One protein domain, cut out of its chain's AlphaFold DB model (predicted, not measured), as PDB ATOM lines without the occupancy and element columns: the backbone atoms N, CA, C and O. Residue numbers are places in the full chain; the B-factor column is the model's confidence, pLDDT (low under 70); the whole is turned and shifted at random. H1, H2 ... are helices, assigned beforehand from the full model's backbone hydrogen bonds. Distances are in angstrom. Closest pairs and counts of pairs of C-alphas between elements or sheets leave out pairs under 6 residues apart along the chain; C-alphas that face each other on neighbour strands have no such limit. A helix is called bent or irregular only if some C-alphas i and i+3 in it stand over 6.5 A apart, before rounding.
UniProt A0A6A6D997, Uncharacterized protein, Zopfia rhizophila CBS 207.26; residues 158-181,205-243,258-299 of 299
ATOM      1  N   GLN A 158     202.592 216.938 178.362       60.22
ATOM      2  CA  GLN A 158     203.314 217.410 177.171       60.22
ATOM      3  C   GLN A 158     203.336 218.946 177.075       60.22
ATOM      4  O   GLN A 158     204.300 219.532 176.578       60.22
ATOM      5  N   ALA A 159     202.322 219.599 177.647       54.28
ATOM      6  CA  ALA A 159     202.276 221.035 177.857       54.28
ATOM      7  C   ALA A 159     203.397 221.526 178.798       54.28
ATOM      8  O   ALA A 159     204.158 222.417 178.428       54.28
ATOM      9  N   ALA A 160     203.581 220.896 179.964       52.81
ATOM     10  CA  ALA A 160     204.635 221.237 180.925       52.81
ATOM     11  C   ALA A 160     206.045 221.104 180.327       52.81
ATOM     12  O   ALA A 160     206.897 221.952 180.582       52.81
ATOM     13  N   ARG A 161     206.278 220.104 179.462       57.75
ATOM     14  CA  ARG A 161     207.552 219.959 178.732       57.75
ATOM     15  C   ARG A 161     207.816 221.131 177.786       57.75
ATOM     16  O   ARG A 161     208.921 221.665 177.782       57.75
ATOM     17  N   ARG A 162     206.803 221.560 177.021       59.72
ATOM     18  CA  ARG A 162     206.908 222.738 176.142       59.72
ATOM     19  C   ARG A 162     207.173 224.011 176.952       59.72
ATOM     20  O   ARG A 162     208.027 224.798 176.561       59.72
ATOM     21  N   TYR A 163     206.529 224.178 178.111       56.03
ATOM     22  CA  TYR A 163     206.774 225.335 178.986       56.03
ATOM     23  C   TYR A 163     208.154 225.335 179.619       56.03
ATOM     24  O   TYR A 163     208.793 226.382 179.640       56.03
ATOM     25  N   ALA A 164     208.632 224.186 180.096       55.41
ATOM     26  CA  ALA A 164     209.979 224.069 180.635       55.41
ATOM     27  C   ALA A 164     211.035 224.391 179.565       55.41
ATOM     28  O   ALA A 164     211.961 225.148 179.839       55.41
ATOM     29  N   ALA A 165     210.857 223.894 178.336       59.62
ATOM     30  CA  ALA A 165     211.750 224.196 177.220       59.62
ATOM     31  C   ALA A 165     211.761 225.698 176.880       59.62
ATOM     32  O   ALA A 165     212.828 226.308 176.862       59.62
ATOM     33  N   SER A 166     210.588 226.319 176.712       57.22
ATOM     34  CA  SER A 166     210.480 227.764 176.454       57.22
ATOM     35  C   SER A 166     211.009 228.624 177.604       57.22
ATOM     36  O   SER A 166     211.586 229.683 177.368       57.22
ATOM     37  N   PHE A 167     210.831 228.191 178.853       57.56
ATOM     38  CA  PHE A 167     211.404 228.861 180.018       57.56
ATOM     39  C   PHE A 167     212.935 228.799 179.999       57.56
ATOM     40  O   PHE A 167     213.576 229.833 180.158       57.56
ATOM     41  N   LEU A 168     213.520 227.621 179.762       61.41
ATOM     42  CA  LEU A 168     214.974 227.441 179.703       61.41
ATOM     43  C   LEU A 168     215.604 228.222 178.546       61.41
ATOM     44  O   LEU A 168     216.653 228.834 178.726       61.41
ATOM     45  N   GLU A 169     214.967 228.240 177.378       60.75
ATOM     46  CA  GLU A 169     215.412 229.023 176.222       60.75
ATOM     47  C   GLU A 169     215.417 230.529 176.522       60.75
ATOM     48  O   GLU A 169     216.423 231.211 176.306       60.75
ATOM     49  N   ARG A 170     214.326 231.048 177.103       60.69
ATOM     50  CA  ARG A 170     214.232 232.456 177.515       60.69
ATOM     51  C   ARG A 170     215.219 232.805 178.617       60.69
ATOM     52  O   ARG A 170     215.847 233.849 178.548       60.69
ATOM     53  N   TRP A 171     215.381 231.937 179.609       59.28
ATOM     54  CA  TRP A 171     216.338 232.157 180.688       59.28
ATOM     55  C   TRP A 171     217.775 232.200 180.155       59.28
ATOM     56  O   TRP A 171     218.540 233.096 180.507       59.28
ATOM     57  N   ARG A 172     218.144 231.284 179.253       69.56
ATOM     58  CA  ARG A 172     219.476 231.280 178.628       69.56
ATOM     59  C   ARG A 172     219.742 232.547 177.817       69.56
ATOM     60  O   ARG A 172     220.853 233.065 177.863       69.56
ATOM     61  N   SER A 173     218.734 233.054 177.110       61.41
ATOM     62  CA  SER A 173     218.857 234.271 176.296       61.41
ATOM     63  C   SER A 173     218.865 235.556 177.132       61.41
ATOM     64  O   SER A 173     219.650 236.456 176.848       61.41
ATOM     65  N   SER A 174     218.063 235.642 178.194       64.12
ATOM     66  CA  SER A 174     218.003 236.823 179.068       64.12
ATOM     67  C   SER A 174     219.076 236.840 180.165       64.12
ATOM     68  O   SER A 174     219.248 237.859 180.830       64.12
ATOM     69  N   LYS A 175     219.751 235.707 180.415       69.69
ATOM     70  CA  LYS A 175     220.612 235.457 181.588       69.69
ATOM     71  C   LYS A 175     219.908 235.667 182.941       69.69
ATOM     72  O   LYS A 175     220.565 235.682 183.978       69.69
ATOM     73  N   THR A 176     218.575 235.778 182.963       54.91
ATOM     74  CA  THR A 176     217.767 235.913 184.185       54.91
ATOM     75  C   THR A 176     216.505 235.042 184.122       54.91
ATOM     76  O   THR A 176     215.794 235.059 183.116       54.91
ATOM     77  N   PRO A 177     216.176 234.278 185.181       48.91
ATOM     78  CA  PRO A 177     214.935 233.500 185.225       48.91
ATOM     79  C   PRO A 177     213.702 234.396 185.451       48.91
ATOM     80  O   PRO A 177     212.562 233.954 185.281       48.91
ATOM     81  N   PHE A 178     213.926 235.655 185.835       52.09
ATOM     82  CA  PHE A 178     212.891 236.644 186.091       52.09
ATOM     83  C   PHE A 178     212.648 237.461 184.825       52.09
ATOM     84  O   PHE A 178     213.534 238.167 184.349       52.09
ATOM     85  N   LEU A 179     211.435 237.357 184.280       56.47
ATOM     86  CA  LEU A 179     210.985 238.209 183.183       56.47
ATOM     87  C   LEU A 179     210.844 239.637 183.725       56.47
ATOM     88  O   LEU A 179     209.856 239.961 184.373       56.47
ATOM     89  N   THR A 180     211.849 240.478 183.494       50.53
ATOM     90  CA  THR A 180     211.831 241.903 183.870       50.53
ATOM     91  C   THR A 180     210.974 242.760 182.936       50.53
ATOM     92  O   THR A 180     210.702 243.914 183.247       50.53
ATOM     93  N   GLY A 181     210.486 242.200 181.828       51.66
ATOM     94  CA  GLY A 181     209.437 242.801 181.010       51.66
ATOM     95  C   GLY A 181     208.095 242.163 181.335       51.66
ATOM     96  O   GLY A 181     207.999 240.934 181.366       51.66
ATOM     97  N   ASN A 205     192.719 227.617 178.676       75.12
ATOM     98  CA  ASN A 205     194.007 226.963 178.466       75.12
ATOM     99  C   ASN A 205     195.171 227.962 178.513       75.12
ATOM    100  O   ASN A 205     196.212 227.657 179.082       75.12
ATOM    101  N   LEU A 206     195.037 229.154 177.920       75.44
ATOM    102  CA  LEU A 206     196.076 230.189 177.974       75.44
ATOM    103  C   LEU A 206     196.382 230.618 179.417       75.44
ATOM    104  O   LEU A 206     197.556 230.710 179.785       75.44
ATOM    105  N   HIS A 207     195.360 230.836 180.241       71.94
ATOM    106  CA  HIS A 207     195.544 231.220 181.639       71.94
ATOM    107  C   HIS A 207     196.128 230.094 182.493       71.94
ATOM    108  O   HIS A 207     197.039 230.348 183.281       71.94
ATOM    109  N   GLU A 208     195.709 228.843 182.301       72.12
ATOM    110  CA  GLU A 208     196.320 227.695 182.988       72.12
ATOM    111  C   GLU A 208     197.828 227.595 182.705       72.12
ATOM    112  O   GLU A 208     198.641 227.321 183.598       72.12
ATOM    113  N   LYS A 209     198.227 227.894 181.464       71.62
ATOM    114  CA  LYS A 209     199.637 227.940 181.053       71.62
ATOM    115  C   LYS A 209     200.385 229.069 181.757       71.62
ATOM    116  O   LYS A 209     201.486 228.847 182.260       71.62
ATOM    117  N   GLN A 210     199.785 230.257 181.843       74.62
ATOM    118  CA  GLN A 210     200.357 231.395 182.571       74.62
ATOM    119  C   GLN A 210     200.532 231.088 184.061       74.62
ATOM    120  O   GLN A 210     201.606 231.335 184.606       74.62
ATOM    121  N   ILE A 211     199.527 230.482 184.700       75.19
ATOM    122  CA  ILE A 211     199.586 230.060 186.107       75.19
ATOM    123  C   ILE A 211     200.711 229.042 186.313       75.19
ATOM    124  O   ILE A 211     201.479 229.147 187.266       75.19
ATOM    125  N   THR A 212     200.857 228.080 185.401       73.12
ATOM    126  CA  THR A 212     201.928 227.078 185.474       73.12
ATOM    127  C   THR A 212     203.311 227.728 185.400       73.12
ATOM    128  O   THR A 212     204.173 227.431 186.227       73.12
ATOM    129  N   VAL A 213     203.519 228.648 184.453       74.19
ATOM    130  CA  VAL A 213     204.781 229.396 184.328       74.19
ATOM    131  C   VAL A 213     205.041 230.236 185.579       74.19
ATOM    132  O   VAL A 213     206.139 230.166 186.134       74.19
ATOM    133  N   ALA A 214     204.033 230.955 186.078       74.12
ATOM    134  CA  ALA A 214     204.140 231.754 187.294       74.12
ATOM    135  C   ALA A 214     204.487 230.892 188.521       74.12
ATOM    136  O   ALA A 214     205.334 231.274 189.325       74.12
ATOM    137  N   HIS A 215     203.907 229.693 188.648       79.38
ATOM    138  CA  HIS A 215     204.250 228.752 189.716       79.38
ATOM    139  C   HIS A 215     205.692 228.248 189.619       79.38
ATOM    140  O   HIS A 215     206.359 228.140 190.647       79.38
ATOM    141  N   ILE A 216     206.187 227.944 188.415       77.88
ATOM    142  CA  ILE A 216     207.587 227.543 188.215       77.88
ATOM    143  C   ILE A 216     208.518 228.690 188.622       77.88
ATOM    144  O   ILE A 216     209.431 228.478 189.420       77.88
ATOM    145  N   GLN A 217     208.252 229.907 188.145       79.19
ATOM    146  CA  GLN A 217     209.030 231.098 188.496       79.19
ATOM    147  C   GLN A 217     209.014 231.369 190.000       79.19
ATOM    148  O   GLN A 217     210.062 231.618 190.588       79.19
ATOM    149  N   TYR A 218     207.849 231.257 190.641       83.62
ATOM    150  CA  TYR A 218     207.710 231.409 192.086       83.62
ATOM    151  C   TYR A 218     208.547 230.380 192.854       83.62
ATOM    152  O   TYR A 218     209.275 230.744 193.772       83.62
ATOM    153  N   ARG A 219     208.498 229.097 192.471       86.75
ATOM    154  CA  ARG A 219     209.292 228.040 193.121       86.75
ATOM    155  C   ARG A 219     210.793 228.290 192.983       86.75
ATOM    156  O   ARG A 219     211.517 228.143 193.963       86.75
ATOM    157  N   TRP A 220     211.247 228.730 191.809       82.81
ATOM    158  CA  TRP A 220     212.640 229.135 191.608       82.81
ATOM    159  C   TRP A 220     213.015 230.352 192.451       82.81
ATOM    160  O   TRP A 220     214.045 230.325 193.116       82.81
ATOM    161  N   ALA A 221     212.166 231.383 192.500       85.44
ATOM    162  CA  ALA A 221     212.376 232.550 193.358       85.44
ATOM    163  C   ALA A 221     212.555 232.144 194.828       85.44
ATOM    164  O   ALA A 221     213.442 232.642 195.517       85.44
ATOM    165  N   MET A 222     211.741 231.193 195.290       90.56
ATOM    166  CA  MET A 222     211.823 230.636 196.636       90.56
ATOM    167  C   MET A 222     213.128 229.860 196.853       90.56
ATOM    168  O   MET A 222     213.785 230.067 197.869       90.56
ATOM    169  N   ALA A 223     213.566 229.036 195.900       87.44
ATOM    170  CA  ALA A 223     214.853 228.346 196.001       87.44
ATOM    171  C   ALA A 223     216.037 229.335 196.059       87.44
ATOM    172  O   ALA A 223     216.919 229.191 196.907       87.44
ATOM    173  N   PHE A 224     216.030 230.387 195.230       87.75
ATOM    174  CA  PHE A 224     217.043 231.449 195.270       87.75
ATOM    175  C   PHE A 224     217.043 232.210 196.598       87.75
ATOM    176  O   PHE A 224     218.111 232.484 197.144       87.75
ATOM    177  N   LEU A 225     215.864 232.513 197.149       92.06
ATOM    178  CA  LEU A 225     215.743 233.152 198.458       92.06
ATOM    179  C   LEU A 225     216.384 232.299 199.561       92.06
ATOM    180  O   LEU A 225     217.113 232.822 200.401       92.06
ATOM    181  N   ALA A 226     216.138 230.989 199.558       92.50
ATOM    182  CA  ALA A 226     216.742 230.091 200.536       92.50
ATOM    183  C   ALA A 226     218.250 229.905 200.337       92.50
ATOM    184  O   ALA A 226     218.968 229.818 201.332       92.50
ATOM    185  N   ARG A 227     218.743 229.930 199.094       91.56
ATOM    186  CA  ARG A 227     220.185 229.970 198.824       91.56
ATOM    187  C   ARG A 227     220.830 231.221 199.420       91.56
ATOM    188  O   ARG A 227     221.774 231.095 200.187       91.56
ATOM    189  N   ALA A 228     220.276 232.405 199.154       92.69
ATOM    190  CA  ALA A 228     220.781 233.657 199.725       92.69
ATOM    191  C   ALA A 228     220.759 233.638 201.266       92.69
ATOM    192  O   ALA A 228     221.661 234.157 201.923       92.69
ATOM    193  N   TYR A 229     219.745 232.997 201.856       94.88
ATOM    194  CA  TYR A 229     219.690 232.776 203.297       94.88
ATOM    195  C   TYR A 229     220.810 231.849 203.800       94.88
ATOM    196  O   TYR A 229     221.459 232.171 204.795       94.88
ATOM    197  N   ALA A 230     221.072 230.734 203.113       91.94
ATOM    198  CA  ALA A 230     222.160 229.812 203.443       91.94
ATOM    199  C   ALA A 230     223.548 230.461 203.290       91.94
ATOM    200  O   ALA A 230     224.418 230.266 204.144       91.94
ATOM    201  N   ASP A 231     223.733 231.291 202.262       92.94
ATOM    202  CA  ASP A 231     224.953 232.073 202.058       92.94
ATOM    203  C   ASP A 231     225.171 233.037 203.234       92.94
ATOM    204  O   ASP A 231     226.272 233.107 203.782       92.94
ATOM    205  N   LYS A 232     224.113 233.710 203.714       94.75
ATOM    206  CA  LYS A 232     224.217 234.595 204.885       94.75
ATOM    207  C   LYS A 232     224.576 233.841 206.169       94.75
ATOM    208  O   LYS A 232     225.378 234.354 206.945       94.75
ATOM    209  N   ILE A 233     224.027 232.643 206.392       91.50
ATOM    210  CA  ILE A 233     224.437 231.786 207.521       91.50
ATOM    211  C   ILE A 233     225.926 231.442 207.401       91.50
ATOM    212  O   ILE A 233     226.669 231.605 208.363       91.50
ATOM    213  N   SER A 234     226.373 231.042 206.210       92.56
ATOM    214  CA  SER A 234     227.773 230.685 205.953       92.56
ATOM    215  C   SER A 234     228.727 231.863 206.181       92.56
ATOM    216  O   SER A 234     229.824 231.672 206.702       92.56
ATOM    217  N   MET A 235     228.317 233.089 205.830       93.12
ATOM    218  CA  MET A 235     229.083 234.306 206.129       93.12
ATOM    219  C   MET A 235     229.222 234.537 207.638       93.12
ATOM    220  O   MET A 235     230.336 234.748 208.106       93.12
ATOM    221  N   LEU A 236     228.126 234.437 208.402       90.31
ATOM    222  CA  LEU A 236     228.161 234.589 209.864       90.31
ATOM    223  C   LEU A 236     229.046 233.519 210.522       90.31
ATOM    224  O   LEU A 236     229.844 233.829 211.398       90.31
ATOM    225  N   GLU A 237     228.986 232.271 210.047       90.25
ATOM    226  CA  GLU A 237     229.878 231.203 210.516       90.25
ATOM    227  C   GLU A 237     231.360 231.506 210.260       90.25
ATOM    228  O   GLU A 237     232.223 231.128 211.053       90.25
ATOM    229  N   GLN A 238     231.684 232.142 209.131       90.50
ATOM    230  CA  GLN A 238     233.056 232.545 208.820       90.50
ATOM    231  C   GLN A 238     233.515 233.723 209.683       90.50
ATOM    232  O   GLN A 238     234.666 233.730 210.121       90.50
ATOM    233  N   GLU A 239     232.639 234.698 209.931       89.38
ATOM    234  CA  GLU A 239     232.893 235.823 210.837       89.38
ATOM    235  C   GLU A 239     233.167 235.322 212.264       89.38
ATOM    236  O   GLU A 239     234.193 235.678 212.846       89.38
ATOM    237  N   ASP A 240     232.343 234.399 212.771       85.12
ATOM    238  CA  ASP A 240     232.531 233.772 214.085       85.12
ATOM    239  C   ASP A 240     233.852 232.994 214.176       85.12
ATOM    240  O   ASP A 240     234.575 233.102 215.168       85.12
ATOM    241  N   LYS A 241     234.214 232.235 213.131       85.56
ATOM    242  CA  LYS A 241     235.498 231.514 213.084       85.56
ATOM    243  C   LYS A 241     236.693 232.460 213.120       85.56
ATOM    244  O   LYS A 241     237.672 232.146 213.784       85.56
ATOM    245  N   LYS A 242     236.625 233.595 212.417       86.50
ATOM    246  CA  LYS A 242     237.694 234.604 212.424       86.50
ATOM    247  C   LYS A 242     237.808 235.282 213.788       86.50
ATOM    248  O   LYS A 242     238.914 235.414 214.293       86.50
ATOM    249  N   ALA A 243     236.682 235.641 214.405       81.69
ATOM    250  CA  ALA A 243     236.661 236.270 215.726       81.69
ATOM    251  C   ALA A 243     237.140 235.326 216.848       81.69
ATOM    252  O   ALA A 243     237.800 235.759 217.791       81.69
ATOM    253  N   GLN A 258     220.967 230.766 212.653       89.44
ATOM    254  CA  GLN A 258     219.751 230.900 211.859       89.44
ATOM    255  C   GLN A 258     218.879 232.082 212.297       89.44
ATOM    256  O   GLN A 258     218.317 232.774 211.446       89.44
ATOM    257  N   THR A 259     218.729 232.294 213.605       92.19
ATOM    258  CA  THR A 259     217.992 233.418 214.193       92.19
ATOM    259  C   THR A 259     218.722 234.730 213.932       92.19
ATOM    260  O   THR A 259     218.076 235.703 213.553       92.19
ATOM    261  N   GLU A 260     220.049 234.751 214.061       92.38
ATOM    262  CA  GLU A 260     220.865 235.930 213.744       92.38
ATOM    263  C   GLU A 260     220.771 236.284 212.254       92.38
ATOM    264  O   GLU A 260     220.424 237.414 211.918       92.38
ATOM    265  N   ALA A 261     220.922 235.306 211.358       93.44
ATOM    266  CA  ALA A 261     220.734 235.497 209.923       93.44
ATOM    267  C   ALA A 261     219.317 235.995 209.583       93.44
ATOM    268  O   ALA A 261     219.156 236.921 208.790       93.44
ATOM    269  N   LYS A 262     218.273 235.427 210.209       94.62
ATOM    270  CA  LYS A 262     216.883 235.887 210.039       94.62
ATOM    271  C   LYS A 262     216.721 237.342 210.473       94.62
ATOM    272  O   LYS A 262     216.112 238.120 209.743       94.62
ATOM    273  N   ASN A 263     217.269 237.703 211.630       94.12
ATOM    274  CA  ASN A 263     217.198 239.058 212.166       94.12
ATOM    275  C   ASN A 263     218.028 240.052 211.341       94.12
ATOM    276  O   ASN A 263     217.618 241.198 211.221       94.12
ATOM    277  N   ALA A 264     219.138 239.621 210.740       94.50
ATOM    278  CA  ALA A 264     219.962 240.452 209.865       94.50
ATOM    279  C   ALA A 264     219.292 240.720 208.506       94.50
ATOM    280  O   ALA A 264     219.404 241.816 207.966       94.50
ATOM    281  N   LEU A 265     218.577 239.737 207.948       94.88
ATOM    282  CA  LEU A 265     217.906 239.875 206.649       94.88
ATOM    283  C   LEU A 265     216.549 240.584 206.734       94.88
ATOM    284  O   LEU A 265     216.121 241.211 205.769       94.88
ATOM    285  N   LEU A 266     215.855 240.478 207.866       95.94
ATOM    286  CA  LEU A 266     214.502 241.010 208.031       95.94
ATOM    287  C   LEU A 266     214.404 242.535 207.774       95.94
ATOM    288  O   LEU A 266     213.515 242.918 207.009       95.94
ATOM    289  N   PRO A 267     215.307 243.398 208.292       96.12
ATOM    290  CA  PRO A 267     215.301 244.835 208.006       96.12
ATOM    291  C   PRO A 267     215.579 245.176 206.539       96.12
ATOM    292  O   PRO A 267     215.085 246.189 206.055       96.12
ATOM    293  N   LEU A 268     216.325 244.328 205.817       94.50
ATOM    294  CA  LEU A 268     216.615 244.538 204.392       94.50
ATOM    295  C   LEU A 268     215.354 244.403 203.526       94.50
ATOM    296  O   LEU A 268     215.257 245.026 202.474       94.50
ATOM    297  N   VAL A 269     214.390 243.588 203.966       94.44
ATOM    298  CA  VAL A 269     213.112 243.375 203.265       94.44
ATOM    299  C   VAL A 269     212.017 244.294 203.806       94.44
ATOM    300  O   VAL A 269     211.204 244.811 203.042       94.44
ATOM    301  N   PHE A 270     211.976 244.493 205.125       94.81
ATOM    302  CA  PHE A 270     210.988 245.323 205.809       94.81
ATOM    303  C   PHE A 270     211.692 246.328 206.731       94.81
ATOM    304  O   PHE A 270     211.860 246.034 207.918       94.81
ATOM    305  N   PRO A 271     212.039 247.531 206.230       92.75
ATOM    306  CA  PRO A 271     212.729 248.553 207.023       92.75
ATOM    307  C   PRO A 271     211.999 248.872 208.335       92.75
ATOM    308  O   PRO A 271     212.612 248.937 209.394       92.75
ATOM    309  N   ASN A 272     210.663 248.937 208.283       95.06
ATOM    310  CA  ASN A 272     209.788 249.131 209.442       95.06
ATOM    311  C   ASN A 272     208.996 247.851 209.727       95.06
ATOM    312  O   ASN A 272     207.838 247.707 209.330       95.06
ATOM    313  N   THR A 273     209.643 246.879 210.371       94.06
ATOM    314  CA  THR A 273     209.065 245.543 210.549       94.06
ATOM    315  C   THR A 273     207.933 245.515 211.583       94.06
ATOM    316  O   THR A 273     208.154 245.657 212.784       94.06
ATOM    317  N   THR A 274     206.726 245.165 211.141       96.62
ATOM    318  CA  THR A 274     205.611 244.789 212.028       96.62
ATOM    319  C   THR A 274     205.678 243.309 212.439       96.62
ATOM    320  O   THR A 274     206.226 242.463 211.724       96.62
ATOM    321  N   LYS A 275     205.034 242.935 213.559       96.38
ATOM    322  CA  LYS A 275     204.920 241.523 213.999       96.38
ATOM    323  C   LYS A 275     204.316 240.620 212.910       96.38
ATOM    324  O   LYS A 275     204.759 239.485 212.733       96.38
ATOM    325  N   LYS A 276     203.345 241.135 212.143       96.31
ATOM    326  CA  LYS A 276     202.706 240.422 211.023       96.31
ATOM    327  C   LYS A 276     203.688 240.173 209.874       96.31
ATOM    328  O   LYS A 276     203.791 239.041 209.407       96.31
ATOM    329  N   GLN A 277     204.434 241.194 209.449       94.50
ATOM    330  CA  GLN A 277     205.444 241.062 208.390       94.50
ATOM    331  C   GLN A 277     206.557 240.092 208.782       94.50
ATOM    332  O   GLN A 277     206.920 239.240 207.977       94.50
ATOM    333  N   ARG A 278     207.019 240.135 210.039       96.56
ATOM    334  CA  ARG A 278     207.978 239.157 210.574       96.56
ATOM    335  C   ARG A 278     207.464 237.722 210.438       96.56
ATOM    336  O   ARG A 278     208.185 236.850 209.964       96.56
ATOM    337  N   GLY A 279     206.200 237.482 210.794       95.19
ATOM    338  CA  GLY A 279     205.564 236.172 210.628       95.19
ATOM    339  C   GLY A 279     205.490 235.719 209.166       95.19
ATOM    340  O   GLY A 279     205.770 234.558 208.870       95.19
ATOM    341  N   ILE A 280     205.156 236.626 208.241       95.06
ATOM    342  CA  ILE A 280     205.132 236.339 206.796       95.06
ATOM    343  C   ILE A 280     206.539 236.013 206.285       95.06
ATOM    344  O   ILE A 280     206.709 235.035 205.560       95.06
ATOM    345  N   PHE A 281     207.541 236.795 206.687       96.38
ATOM    346  CA  PHE A 281     208.938 236.594 206.310       96.38
ATOM    347  C   PHE A 281     209.445 235.217 206.749       96.38
ATOM    348  O   PHE A 281     209.950 234.462 205.923       96.38
ATOM    349  N   TYR A 282     209.231 234.836 208.013       95.31
ATOM    350  CA  TYR A 282     209.668 233.532 208.518       95.31
ATOM    351  C   TYR A 282     208.959 232.366 207.837       95.31
ATOM    352  O   TYR A 282     209.623 231.410 207.443       95.31
ATOM    353  N   LYS A 283     207.641 232.464 207.620       95.62
ATOM    354  CA  LYS A 283     206.892 231.438 206.878       95.62
ATOM    355  C   LYS A 283     207.404 231.288 205.445       95.62
ATOM    356  O   LYS A 283     207.530 230.169 204.957       95.62
ATOM    357  N   ARG A 284     207.712 232.400 204.769       95.12
ATOM    358  CA  ARG A 284     208.275 232.372 203.412       95.12
ATOM    359  C   ARG A 284     209.678 231.781 203.393       95.12
ATOM    360  O   ARG A 284     209.943 230.956 202.531       95.12
ATOM    361  N   LEU A 285     210.545 232.128 204.344       94.50
ATOM    362  CA  LEU A 285     211.874 231.520 204.449       94.50
ATOM    363  C   LEU A 285     211.803 230.008 204.682       94.50
ATOM    364  O   LEU A 285     212.523 229.260 204.032       94.50
ATOM    365  N   GLU A 286     210.907 229.545 205.552       92.50
ATOM    366  CA  GLU A 286     210.728 228.109 205.789       92.50
ATOM    367  C   GLU A 286     210.256 227.382 204.519       92.50
ATOM    368  O   GLU A 286     210.785 226.336 204.149       92.50
ATOM    369  N   GLN A 287     209.285 227.954 203.802       91.94
ATOM    370  CA  GLN A 287     208.851 227.414 202.511       91.94
ATOM    371  C   GLN A 287     209.975 227.441 201.472       91.94
ATOM    372  O   GLN A 287     210.101 226.505 200.684       91.94
ATOM    373  N   ALA A 288     210.782 228.500 201.463       92.75
ATOM    374  CA  ALA A 288     211.907 228.664 200.558       92.75
ATOM    375  C   ALA A 288     212.946 227.566 200.772       92.75
ATOM    376  O   ALA A 288     213.402 226.974 199.799       92.75
ATOM    377  N   GLN A 289     213.250 227.229 202.028       91.62
ATOM    378  CA  GLN A 289     214.187 226.154 202.355       91.62
ATOM    379  C   GLN A 289     213.728 224.808 201.797       91.62
ATOM    380  O   GLN A 289     214.520 224.118 201.170       91.62
ATOM    381  N   ARG A 290     212.434 224.481 201.907       91.06
ATOM    382  CA  ARG A 290     211.884 223.246 201.317       91.06
ATOM    383  C   ARG A 290     212.063 223.201 199.798       91.06
ATOM    384  O   ARG A 290     212.346 222.147 199.238       91.06
ATOM    385  N   TRP A 291     211.888 224.338 199.120       87.88
ATOM    386  CA  TRP A 291     212.115 224.423 197.675       87.88
ATOM    387  C   TRP A 291     213.592 224.362 197.306       87.88
ATOM    388  O   TRP A 291     213.916 223.784 196.277       87.88
ATOM    389  N   TYR A 292     214.474 224.917 198.135       89.56
ATOM    390  CA  TYR A 292     215.915 224.799 197.956       89.56
ATOM    391  C   TYR A 292     216.392 223.359 198.135       89.56
ATOM    392  O   TYR A 292     217.097 222.864 197.271       89.56
ATOM    393  N   GLU A 293     215.940 222.651 199.171       85.19
ATOM    394  CA  GLU A 293     216.225 221.221 199.358       85.19
ATOM    395  C   GLU A 293     215.716 220.386 198.178       85.19
ATOM    396  O   GLU A 293     216.399 219.483 197.697       85.19
ATOM    397  N   PHE A 294     214.520 220.707 197.673       79.88
ATOM    398  CA  PHE A 294     213.989 220.060 196.480       79.88
ATOM    399  C   PHE A 294     214.847 220.354 195.241       79.88
ATOM    400  O   PHE A 294     215.151 219.429 194.494       79.88
ATOM    401  N   ALA A 295     215.250 221.611 195.032       78.56
ATOM    402  CA  ALA A 295     216.120 222.013 193.931       78.56
ATOM    403  C   ALA A 295     217.501 221.337 194.023       78.56
ATOM    404  O   ALA A 295     217.962 220.763 193.051       78.56
ATOM    405  N   ASP A 296     218.112 221.301 195.204       78.12
ATOM    406  CA  ASP A 296     219.388 220.619 195.446       78.12
ATOM    407  C   ASP A 296     219.282 219.105 195.179       78.12
ATOM    408  O   ASP A 296     220.185 218.491 194.616       78.12
ATOM    409  N   SER A 297     218.130 218.495 195.489       77.19
ATOM    410  CA  SER A 297     217.891 217.068 195.228       77.19
ATOM    411  C   SER A 297     217.787 216.699 193.743       77.19
ATOM    412  O   SER A 297     217.958 215.525 193.403       77.19
ATOM    413  N   ILE A 298     217.488 217.663 192.864       75.56
ATOM    414  CA  ILE A 298     217.393 217.440 191.412       75.56
ATOM    415  C   ILE A 298     218.690 217.779 190.658       75.56
ATOM    416  O   ILE A 298     218.756 217.485 189.462       75.56
ATOM    417  N   GLY A 299     219.709 218.301 191.357       67.69
ATOM    418  CA  GLY A 299     220.999 218.734 190.801       67.69
ATOM    419  C   GLY A 299     220.948 220.101 190.131       67.69
ATOM    420  O   GLY A 299     221.833 220.337 189.280       67.69
TER     421      GLY A 299
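Overview. This is residues 158 to 181, 205 to 243 and 258 to 299 of the 299 residues of an uncharacterized protein of Zopfia rhizophila CBS 207.26 (UniProt A0A6A6D997). One long helix, H2, is crossed near its middle by H4, with H1 slanting across its first part and short H3 on its later part. The loose, elongated whole is all helix: 105 printed residues, four named helices, radius of gyration of the C-alphas 16.8 A, spans 53 by 32 by 25 A. Residues 237 to 243 of H2 stick out.

Along the chain. H1, residues 158 to 174, begins at C-alpha 158 (203.314, 217.410, 177.171). H2, residues 205 to 243, measures 57.4 A from first to last C-alpha. H3, residues 258 to 269, is only just irregular: C-alphas 264 and 267 are 6.7 A apart. H4, residues 275 to 298, ends at C-alpha 298 (217.393, 217.440, 191.412).

Arrangement. H1 touches H2, the hub, at a steep tilt of 53 degrees, closest C-alphas Tyr 163 and Val 213, 7.0 A. H2 touches H3 (Ile 233 and Ala 261, closest C-alphas, 5.8 A). H4 is about perpendicular to H2, 83 degrees; their closest C-alphas, Ala 223 and Tyr 292, are 4.2 A apart. O i to N i+4 pairs are within hydrogen-bond range throughout H1, H2 and H4, and 6 of 8 in H3.

Size, cuts and confidence. Cuts leave C-alpha gaps of 22.3 A, 181 to 205, and 18.2 A, 243 to 258. Residues 158 to 181 and 299 have pLDDT under 70.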